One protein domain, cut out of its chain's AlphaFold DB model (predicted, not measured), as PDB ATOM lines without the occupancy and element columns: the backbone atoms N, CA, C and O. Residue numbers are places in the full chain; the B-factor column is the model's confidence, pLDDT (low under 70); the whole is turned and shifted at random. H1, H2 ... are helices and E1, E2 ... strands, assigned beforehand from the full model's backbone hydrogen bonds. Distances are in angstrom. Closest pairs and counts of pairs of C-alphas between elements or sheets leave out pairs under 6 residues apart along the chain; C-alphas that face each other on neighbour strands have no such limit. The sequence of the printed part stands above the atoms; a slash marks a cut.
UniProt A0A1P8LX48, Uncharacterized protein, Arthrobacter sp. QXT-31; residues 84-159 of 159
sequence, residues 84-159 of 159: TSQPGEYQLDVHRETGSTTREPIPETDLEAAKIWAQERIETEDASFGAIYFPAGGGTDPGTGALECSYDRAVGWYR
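Overview. This is residues 84 to 159 of the 159 residues of an uncharacterized protein of Arthrobacter sp. QXT-31 (UniProt A0A1P8LX48). A strongly twisted wall of five strands, in the order E2 E1 E3 E4 E5, all antiparallel, has helix H1 slanting over one face, making two layers. The printed part has 76 residues with E1, E2, H1, E3, E4 and E5 along the chain, a mixed class. It is compact, radius of gyration of the C-alphas 11.2 A, spanning 32 by 23 by 19 A. E2, H1, E3 form a split strand-helix-strand unit, E1 between its strands, crossover right-handed; E3 E4 E5 form a meander, successive antiparallel neighbours.

Along the chain. E1 is residues 91 to 95, from C-alpha 91 at (105.829, 74.353, 35.363); E2 101 to 105; H1 111 to 124, 19.6 A; E3 129 to 134, 17.3 A; E4 146 to 152, 18.0 A; E5 156 to 158, to C-alpha 158 at (90.415, 77.730, 35.649).

Arrangement. Within hydrogen-bond range are N 92 and O 104 of E1 and E2, 2.8 A; N 93 and O 131 of E1 and E3, 2.8 A; N 132 and O 149 of E3 and E4, 2.8 A; N 156 and O 152 of E4 and E5, 2.7 A. H1, every O i to N i+4 pair within range, has a height over the sheet of 8.3 A; its closest C-alphas to E3 are Ile 122 and Gly 130, 6.6 A.

Size, cuts and confidence. The farthest C-alphas, Thr 84 and Thr 98, are 33.5 A apart. The printed part has no cut; E3 to E4 is a long link. pLDDT is under 70 at residues 84 to 87 and 136 to 139.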
ATOM      1  N   THR A  84     101.127  61.390  42.274       50.56
ATOM      2  CA  THR A  84     102.582  61.620  42.375       50.56
ATOM      3  C   THR A  84     102.955  63.103  42.308       50.56
ATOM      4  O   THR A  84     104.117  63.451  42.513       50.56
ATOM      5  N   SER A  85     101.977  63.979  42.066       59.41
ATOM      6  CA  SER A  85     102.178  65.421  41.962       59.41
ATOM      7  C   SER A  85     102.282  66.049  43.350       59.41
ATOM      8  O   SER A  85     101.337  66.000  44.139       59.41
ATOM      9  N   GLN A  86     103.441  66.626  43.668       61.31
ATOM     10  CA  GLN A  86     103.627  67.377  44.906       61.31
ATOM     11  C   GLN A  86     103.424  68.873  44.629       61.31
ATOM     12  O   GLN A  86     104.041  69.406  43.704       61.31
ATOM     13  N   PRO A  87     102.574  69.568  45.409       68.50
ATOM     14  CA  PRO A  87     102.560  71.027  45.427       68.50
ATOM     15  C   PRO A  87     103.978  71.544  45.658       68.50
ATOM     16  O   PRO A  87     104.661  71.047  46.556       68.50
ATOM     17  N   GLY A  88     104.428  72.508  44.856       71.19
ATOM     18  CA  GLY A  88     105.774  73.058  45.005       71.19
ATOM     19  C   GLY A  88     106.621  73.120  43.744       71.19
ATOM     20  O   GLY A  88     107.546  73.922  43.697       71.19
ATOM     21  N   GLU A  89     106.335  72.291  42.740       82.56
ATOM     22  CA  GLU A  89     107.234  72.111  41.588       82.56
ATOM     23  C   GLU A  89     106.576  72.465  40.245       82.56
ATOM     24  O   GLU A  89     106.841  71.838  39.225       82.56
ATOM     25  N   TYR A  90     105.689  73.458  40.230       87.94
ATOM     26  CA  TYR A  90     104.901  73.795  39.046       87.94
ATOM     27  C   TYR A  90     105.755  74.235  37.844       87.94
ATOM     28  O   TYR A  90     106.779  74.905  37.983       87.94
ATOM     29  N   GLN A  91     105.289  73.897  36.645       90.81
ATOM     30  CA  GLN A  91     105.829  74.353  35.363       90.81
ATOM     31  C   GLN A  91     104.757  75.156  34.629       90.81
ATOM     32  O   GLN A  91     103.590  74.769  34.638       90.81
ATOM     33  N   LEU A  92     105.146  76.248  33.978       92.75
ATOM     34  CA  LEU A  92     104.271  77.090  33.174       92.75
ATOM     35  C   LEU A  92     104.613  76.948  31.693       92.75
ATOM     36  O   LEU A  92     105.727  77.270  31.287       92.75
ATOM     37  N   ASP A  93     103.626  76.562  30.893       93.19
ATOM     38  CA  ASP A  93     103.645  76.735  29.446       93.19
ATOM     39  C   ASP A  93     103.038  78.088  29.078       93.19
ATOM     40  O   ASP A  93     101.879  78.371  29.392       93.19
ATOM     41  N   VAL A  94     103.822  78.919  28.392       92.06
ATOM     42  CA  VAL A  94     103.409  80.227  27.869       92.06
ATOM     43  C   VAL A  94     103.271  80.135  26.354       92.06
ATOM     44  O   VAL A  94     104.258  79.897  25.650       92.06
ATOM     45  N   HIS A  95     102.056  80.353  25.850       89.12
ATOM     46  CA  HIS A  95     101.731  80.245  24.430       89.12
ATOM     47  C   HIS A  95     101.640  81.631  23.786       89.12
ATOM     48  O   HIS A  95     100.712  82.400  24.042       89.12
ATOM     49  N   ARG A  96     102.623  81.959  22.938       84.94
ATOM     50  CA  ARG A  96     102.684  83.243  22.218       84.94
ATOM     51  C   ARG A  96     101.945  83.155  20.883       84.94
ATOM     52  O   ARG A  96     101.955  82.106  20.241       84.94
ATOM     53  N   GLU A  97     101.416  84.281  20.402       71.88
ATOM     54  CA  GLU A  97     100.701  84.362  19.112       71.88
ATOM     55  C   GLU A  97     101.535  83.887  17.906       71.88
ATOM     56  O   GLU A  97     100.994  83.463  16.887       71.88
ATOM     57  N   THR A  98     102.865  83.904  18.021       71.81
ATOM     58  CA  THR A  98     103.799  83.395  17.005       71.81
ATOM     59  C   THR A  98     103.806  81.866  16.878       71.81
ATOM     60  O   THR A  98     104.531  81.330  16.040       71.81
ATOM     61  N   GLY A  99     103.038  81.151  17.709       71.25
ATOM     62  CA  GLY A  99     102.989  79.689  17.760       71.25
ATOM     63  C   GLY A  99     104.141  79.057  18.545       71.25
ATOM     64  O   GLY A  99     104.209  77.834  18.658       71.25
ATOM     65  N   SER A 100     105.051  79.860  19.107       81.38
ATOM     66  CA  SER A 100     106.095  79.363  20.003       81.38
ATOM     67  C   SER A 100     105.542  79.174  21.412       81.38
ATOM     68  O   SER A 100     104.990  80.117  21.988       81.38
ATOM     69  N   THR A 101     105.772  77.995  21.982       87.69
ATOM     70  CA  THR A 101     105.486  77.706  23.391       87.69
ATOM     71  C   THR A 101     106.801  77.622  24.151       87.69
ATOM     72  O   THR A 101     107.737  76.971  23.688       87.69
ATOM     73  N   THR A 102     106.889  78.288  25.300       90.12
ATOM     74  CA  THR A 102     108.021  78.132  26.224       90.12
ATOM     75  C   THR A 102     107.543  77.538  27.527       90.12
ATOM     76  O   THR A 102     106.503  77.960  28.025       90.12
ATOM     77  N   ARG A 103     108.335  76.617  28.075       90.81
ATOM     78  CA  ARG A 103     108.135  76.052  29.404       90.81
ATOM     79  C   ARG A 103     109.119  76.667  30.390       90.81
ATOM     80  O   ARG A 103     110.315  76.722  30.099       90.81
ATOM     81  N   GLU A 104     108.629  77.109  31.541       91.62
ATOM     82  CA  GLU A 104     109.468  77.628  32.620       91.62
ATOM     83  C   GLU A 104     109.016  77.150  34.009       91.62
ATOM     84  O   GLU A 104     107.815  77.043  34.264       91.62
ATOM     85  N   PRO A 105     109.964  76.862  34.923       90.56
ATOM     86  CA  PRO A 105     109.628  76.511  36.293       90.56
ATOM     87  C   PRO A 105     109.049  77.724  37.018       90.56
ATOM     88  O   PRO A 105     109.597  78.827  36.943       90.56
ATOM     89  N   ILE A 106     107.973  77.507  37.766       91.50
ATOM     90  CA  ILE A 106     107.377  78.529  38.622       91.50
ATOM     91  C   ILE A 106     108.134  78.514  39.961       91.50
ATOM     92  O   ILE A 106     108.256  77.452  40.574       91.50
ATOM     93  N   PRO A 107     108.655  79.658  40.440       90.31
ATOM     94  CA  PRO A 107     109.366  79.724  41.720       90.31
ATOM     95  C   PRO A 107     108.446  79.556  42.939       90.31
ATOM     96  O   PRO A 107     108.928  79.293  44.041       90.31
ATOM     97  N   GLU A 108     107.138  79.729  42.752       90.25
ATOM     98  CA  GLU A 108     106.147  79.688  43.818       90.25
ATOM     99  C   GLU A 108     105.682  78.264  44.102       90.25
ATOM    100  O   GLU A 108     105.369  77.491  43.196       90.25
ATOM    101  N   THR A 109     105.595  77.929  45.389       84.88
ATOM    102  CA  THR A 109     105.222  76.581  45.832       84.88
ATOM    103  C   THR A 109     103.743  76.429  46.174       84.88
ATOM    104  O   THR A 109     103.226  75.311  46.198       84.88
ATOM    105  N   ASP A 110     103.062  77.545  46.426       87.75
ATOM    106  CA  ASP A 110     101.615  77.617  46.598       87.75
ATOM    107  C   ASP A 110     100.936  77.840  45.242       87.75
ATOM    108  O   ASP A 110     101.405  78.639  44.435       87.75
ATOM    109  N   LEU A 111      99.819  77.152  44.989       84.31
ATOM    110  CA  LEU A 111      99.139  77.220  43.694       84.31
ATOM    111  C   LEU A 111      98.574  78.614  43.392       84.31
ATOM    112  O   LEU A 111      98.585  79.041  42.239       84.31
ATOM    113  N   GLU A 112      98.056  79.326  44.390       88.50
ATOM    114  CA  GLU A 112      97.485  80.655  44.164       88.50
ATOM    115  C   GLU A 112      98.597  81.676  43.914       88.50
ATOM    116  O   GLU A 112      98.495  82.477  42.984       88.50
ATOM    117  N   ALA A 113      99.706  81.586  44.653       88.56
ATOM    118  CA  ALA A 113     100.913  82.355  44.352       88.56
ATOM    119  C   ALA A 113     101.476  82.020  42.956       88.56
ATOM    120  O   ALA A 113     101.815  82.928  42.198       88.56
ATOM    121  N   ALA A 114     101.491  80.740  42.573       90.19
ATOM    122  CA  ALA A 114     101.931  80.290  41.256       90.19
ATOM    123  C   ALA A 114     101.060  80.850  40.125       90.19
ATOM    124  O   ALA A 114     101.599  81.285  39.112       90.19
ATOM    125  N   LYS A 115      99.732  80.904  40.298       91.56
ATOM    126  CA  LYS A 115      98.814  81.534  39.331       91.56
ATOM    127  C   LYS A 115      99.053  83.033  39.195       91.56
ATOM    128  O   LYS A 115      99.021  83.541  38.079       91.56
ATOM    129  N   ILE A 116      99.297  83.739  40.303       92.69
ATOM    130  CA  ILE A 116      99.608  85.177  40.278       92.69
ATOM    131  C   ILE A 116     100.910  85.407  39.507       92.69
ATOM    132  O   ILE A 116     100.927  86.178  38.550       92.69
ATOM    133  N   TRP A 117     101.968  84.677  39.866       94.00
ATOM    134  CA  TRP A 117     103.257  84.757  39.183       94.00
ATOM    135  C   TRP A 117     103.137  84.418  37.690       94.00
ATOM    136  O   TRP A 117     103.634  85.145  36.829       94.00
ATOM    137  N   ALA A 118     102.423  83.338  37.363       93.31
ATOM    138  CA  ALA A 118     102.214  82.910  35.988       93.31
ATOM    139  C   ALA A 118     101.412  83.932  35.182       93.31
ATOM    140  O   ALA A 118     101.706  84.148  34.009       93.31
ATOM    141  N   GLN A 119     100.427  84.588  35.796       93.38
ATOM    142  CA  GLN A 119      99.647  85.623  35.134       93.38
ATOM    143  C   GLN A 119     100.521  86.822  34.759       93.38
ATOM    144  O   GLN A 119     100.488  87.245  33.606       93.38
ATOM    145  N   GLU A 120     101.347  87.321  35.682       92.31
ATOM    146  CA  GLU A 120     102.297  88.406  35.389       92.31
ATOM    147  C   GLU A 120     103.232  88.028  34.233       92.31
ATOM    148  O   GLU A 120     103.541  88.851  33.364       92.31
ATOM    149  N   ARG A 121     103.654  86.759  34.185       92.25
ATOM    150  CA  ARG A 121     104.513  86.235  33.124       92.25
ATOM    151  C   ARG A 121     103.807  86.180  31.769       92.25
ATOM    152  O   ARG A 121     104.363  86.667  30.788       92.25
ATOM    153  N   ILE A 122     102.590  85.639  31.723       91.19
ATOM    154  CA  ILE A 122     101.741  85.575  30.522       91.19
ATOM    155  C   ILE A 122     101.472  86.987  29.988       91.19
ATOM    156  O   ILE A 122     101.618  87.226  28.792       91.19
ATOM    157  N   GLU A 123     101.136  87.933  30.867       90.38
ATOM    158  CA  GLU A 123     100.884  89.331  30.499       90.38
ATOM    159  C   GLU A 123     102.145  90.027  29.968       90.38
ATOM    160  O   GLU A 123     102.079  90.738  28.967       90.38
ATOM    161  N   THR A 124     103.304  89.789  30.590       90.56
ATOM    162  CA  THR A 124     104.599  90.335  30.139       90.56
ATOM    163  C   THR A 124     104.983  89.836  28.745       90.56
ATOM    164  O   THR A 124     105.587  90.569  27.963       90.56
ATOM    165  N   GLU A 125     104.644  88.589  28.433       88.06
ATOM    166  CA  GLU A 125     104.924  87.944  27.148       88.06
ATOM    167  C   GLU A 125     103.823  88.195  26.096       88.06
ATOM    168  O   GLU A 125     103.919  87.664  24.990       88.06
ATOM    169  N   ASP A 126     102.788  88.979  26.438       87.06
ATOM    170  CA  ASP A 126     101.553  89.191  25.659       87.06
ATOM    171  C   ASP A 126     100.952  87.878  25.125       87.06
ATOM    172  O   ASP A 126     100.467  87.773  23.998       87.06
ATOM    173  N   ALA A 127     101.015  86.833  25.950       87.31
ATOM    174  CA  ALA A 127     100.473  85.529  25.625       87.31
ATOM    175  C   ALA A 127      98.949  85.516  25.819       87.31
ATOM    176  O   ALA A 127      98.403  86.026  26.800       87.31
ATOM    177  N   SER A 128      98.236  84.905  24.872       84.50
ATOM    178  CA  SER A 128      96.777  84.755  24.935       84.50
ATOM    179  C   SER A 128      96.333  83.592  25.823       84.50
ATOM    180  O   SER A 128      95.173  83.550  26.244       84.50
ATOM    181  N   PHE A 129      97.239  82.650  26.083       89.06
ATOM    182  CA  PHE A 129      96.962  81.418  26.804       89.06
ATOM    183  C   PHE A 129      98.192  80.952  27.599       89.06
ATOM    184  O   PHE A 129      99.338  81.155  27.184       89.06
ATOM    185  N   GLY A 130      97.949  80.301  28.735       92.38
ATOM    186  CA  GLY A 130      98.986  79.623  29.508       92.38
ATOM    187  C   GLY A 130      98.450  78.408  30.253       92.38
ATOM    188  O   GLY A 130      97.266  78.344  30.576       92.38
ATOM    189  N   ALA A 131      99.311  77.437  30.534       92.69
ATOM    190  CA  ALA A 131      98.933  76.214  31.235       92.69
ATOM    191  C   ALA A 131      99.969  75.850  32.300       92.69
ATOM    192  O   ALA A 131     101.169  75.850  32.040       92.69
ATOM    193  N   ILE A 132      99.496  75.551  33.506       91.62
ATOM    194  CA  ILE A 132     100.316  75.110  34.629       91.62
ATOM    195  C   ILE A 132     100.229  73.591  34.730       91.62
ATOM    196  O   ILE A 132      99.140  73.020  34.822       91.62
ATOM    197  N   TYR A 133     101.394  72.960  34.770       88.25
ATOM    198  CA  TYR A 133     101.565  71.521  34.896       88.25
ATOM    199  C   TYR A 133     102.333  71.182  36.171       88.25
ATOM    200  O   TYR A 133     103.196  71.941  36.621       88.25
ATOM    201  N   PHE A 134     102.072  70.004  36.724       83.06
ATOM    202  CA  PHE A 134     103.011  69.347  37.623       83.06
ATOM    203  C   PHE A 134     104.088  68.614  36.814       83.06
ATOM    204  O   PHE A 134     103.780  68.030  35.776       83.06
ATOM    205  N   PRO A 135     105.338  68.557  37.298       70.00
ATOM    206  CA  PRO A 135     106.456  67.975  36.563       70.00
ATOM    207  C   PRO A 135     106.461  66.442  36.626       70.00
ATOM    208  O   PRO A 135     107.269  65.801  35.959       70.00
ATOM    209  N   ALA A 136     105.589  65.828  37.431       62.69
ATOM    210  CA  ALA A 136     105.555  64.384  37.615       62.69
ATOM    211  C   ALA A 136     105.350  63.659  36.272       62.69
ATOM    212  O   ALA A 136     104.374  63.909  35.572       62.69
ATOM    213  N   GLY A 137     106.296  62.780  35.925       56.12
ATOM    214  CA  GLY A 137     106.299  61.984  34.692       56.12
ATOM    215  C   GLY A 137     106.766  62.717  33.429       56.12
ATOM    216  O   GLY A 137     107.114  62.052  32.454       56.12
ATOM    217  N   GLY A 138     106.827  64.053  33.449       58.06
ATOM    218  CA  GLY A 138     107.106  64.890  32.284       58.06
ATOM    219  C   GLY A 138     108.536  65.429  32.229       58.06
ATOM    220  O   GLY A 138     109.188  65.632  33.251       58.06
ATOM    221  N   GLY A 139     109.027  65.679  31.014       63.88
ATOM    222  CA  GLY A 139     110.283  66.395  30.790       63.88
ATOM    223  C   GLY A 139     110.154  67.904  31.022       63.88
ATOM    224  O   GLY A 139     109.126  68.418  31.458       63.88
ATOM    225  N   THR A 140     111.207  68.641  30.679       74.69
ATOM    226  CA  THR A 140     111.185  70.115  30.622       74.69
ATOM    227  C   THR A 140     110.531  70.648  29.346       74.69
ATOM    228  O   THR A 140     110.542  71.853  29.105       74.69
ATOM    229  N   ASP A 141     109.994  69.758  28.515       83.94
ATOM    230  CA  ASP A 141     109.364  70.091  27.245       83.94
ATOM    231  C   ASP A 141     107.897  70.494  27.458       83.94
ATOM    232  O   ASP A 141     107.248  69.953  28.354       83.94
ATOM    233  N   PRO A 142     107.347  71.433  26.668       86.38
ATOM    234  CA  PRO A 142     105.937  71.812  26.749       86.38
ATOM    235  C   PRO A 142     104.970  70.630  26.605       86.38
ATOM    236  O   PRO A 142     105.238  69.675  25.883       86.38
ATOM    237  N   GLY A 143     103.817  70.714  27.267       83.44
ATOM    238  CA  GLY A 143     102.738  69.726  27.165       83.44
ATOM    239  C   GLY A 143     102.941  68.444  27.974       83.44
ATOM    240  O   GLY A 143     101.995  67.667  28.109       83.44
ATOM    241  N   THR A 144     104.125  68.230  28.557       82.06
ATOM    242  CA  THR A 144     104.392  67.067  29.418       82.06
ATOM    243  C   THR A 144     103.960  67.323  30.863       82.06
ATOM    244  O   THR A 144     103.839  68.476  31.279       82.06
ATOM    245  N   GLY A 145     103.809  66.268  31.664       80.12
ATOM    246  CA  GLY A 145     103.369  66.415  33.053       80.12
ATOM    247  C   GLY A 145     101.848  66.398  33.197       80.12
ATOM    248  O   GLY A 145     101.123  66.407  32.206       80.12
ATOM    249  N   ALA A 146     101.372  66.380  34.441       83.62
ATOM    250  CA  ALA A 146      99.942  66.414  34.735       83.62
ATOM    251  C   ALA A 146      99.419  67.853  34.682       83.62
ATOM    252  O   ALA A 146      99.907  68.714  35.417       83.62
ATOM    253  N   LEU A 147      98.421  68.118  33.836       86.69
ATOM    254  CA  LEU A 147      97.780  69.434  33.767       86.69
ATOM    255  C   LEU A 147      97.056  69.768  35.086       86.69
ATOM    256  O   LEU A 147      96.146  69.047  35.496       86.69
ATOM    257  N   GLU A 148      97.425  70.888  35.711       87.38
ATOM    258  CA  GLU A 148      96.829  71.347  36.973       87.38
ATOM    259  C   GLU A 148      95.797  72.450  36.756       87.38
ATOM    260  O   GLU A 148      94.692  72.379  37.283       87.38
ATOM    261  N   CYS A 149      96.139  73.495  36.005       87.25
ATOM    262  CA  CYS A 149      95.212  74.577  35.686       87.25
ATOM    263  C   CYS A 149      95.689  75.338  34.454       87.25
ATOM    264  O   CYS A 149      96.791  75.123  33.955       87.25
ATOM    265  N   SER A 150      94.871  76.245  33.947       88.06
ATOM    266  CA  SER A 150      95.253  77.074  32.807       88.06
ATOM    267  C   SER A 150      94.588  78.431  32.853       88.06
ATOM    268  O   SER A 150      93.580  78.635  33.531       88.06
ATOM    269  N   TYR A 151      95.128  79.321  32.046       89.56
ATOM    270  CA  TYR A 151      94.670  80.669  31.847       89.56
ATOM    271  C   TYR A 151      94.288  80.864  30.385       89.56
ATOM    272  O   TYR A 151      95.110  80.677  29.490       89.56
ATOM    273  N   ASP A 152      93.052  81.289  30.152       83.94
ATOM    274  CA  ASP A 152      92.604  81.798  28.858       83.94
ATOM    275  C   ASP A 152      92.211  83.263  29.040       83.94
ATOM    276  O   ASP A 152      91.413  83.578  29.920       83.94
ATOM    277  N   ARG A 153      92.732  84.178  28.215       81.25
ATOM    278  CA  ARG A 153      92.466  85.624  28.353       81.25
ATOM    279  C   ARG A 153      90.971  85.978  28.343       81.25
ATOM    280  O   ARG A 153      90.589  87.003  28.905       81.25
ATOM    281  N   ALA A 154      90.120  85.165  27.717       78.06
ATOM    282  CA  ALA A 154      88.676  85.384  27.672       78.06
ATOM    283  C   ALA A 154      87.933  84.892  28.927       78.06
ATOM    284  O   ALA A 154      86.792  85.303  29.148       78.06
ATOM    285  N   VAL A 155      88.543  84.010  29.728       78.75
ATOM    286  CA  VAL A 155      87.876  83.305  30.841       78.75
ATOM    287  C   VAL A 155      88.586  83.505  32.187       78.75
ATOM    288  O   VAL A 155      87.945  83.441  33.234       78.75
ATOM    289  N   GLY A 156      89.882  83.811  32.174       85.25
ATOM    290  CA  GLY A 156      90.759  83.854  33.339       85.25
ATOM    291  C   GLY A 156      91.345  82.482  33.678       85.25
ATOM    292  O   GLY A 156      91.415  81.591  32.831       85.25
ATOM    293  N   TRP A 157      91.777  82.325  34.931       86.94
ATOM    294  CA  TRP A 157      92.255  81.049  35.462       86.94
ATOM    295  C   TRP A 157      91.115  80.068  35.696       86.94
ATOM    296  O   TRP A 157      90.071  80.428  36.245       86.94
ATOM    297  N   TYR A 158      91.351  78.805  35.370       79.25
ATOM    298  CA  TYR A 158      90.415  77.730  35.649       79.25
ATOM    299  C   TYR A 158      91.129  76.404  35.893       79.25
ATOM    300  O   TYR A 158      92.280  76.205  35.500       79.25
ATOM    301  N   ARG A 159      90.420  75.529  36.601       74.94
ATOM    302  CA  ARG A 159      90.865  74.224  37.072       74.94
ATOM    303  C   ARG A 159      89.815  73.184  36.719       74.94
ATOM    304  O   ARG A 159      88.615  73.522  36.845       74.94
TER     305      ARG A 159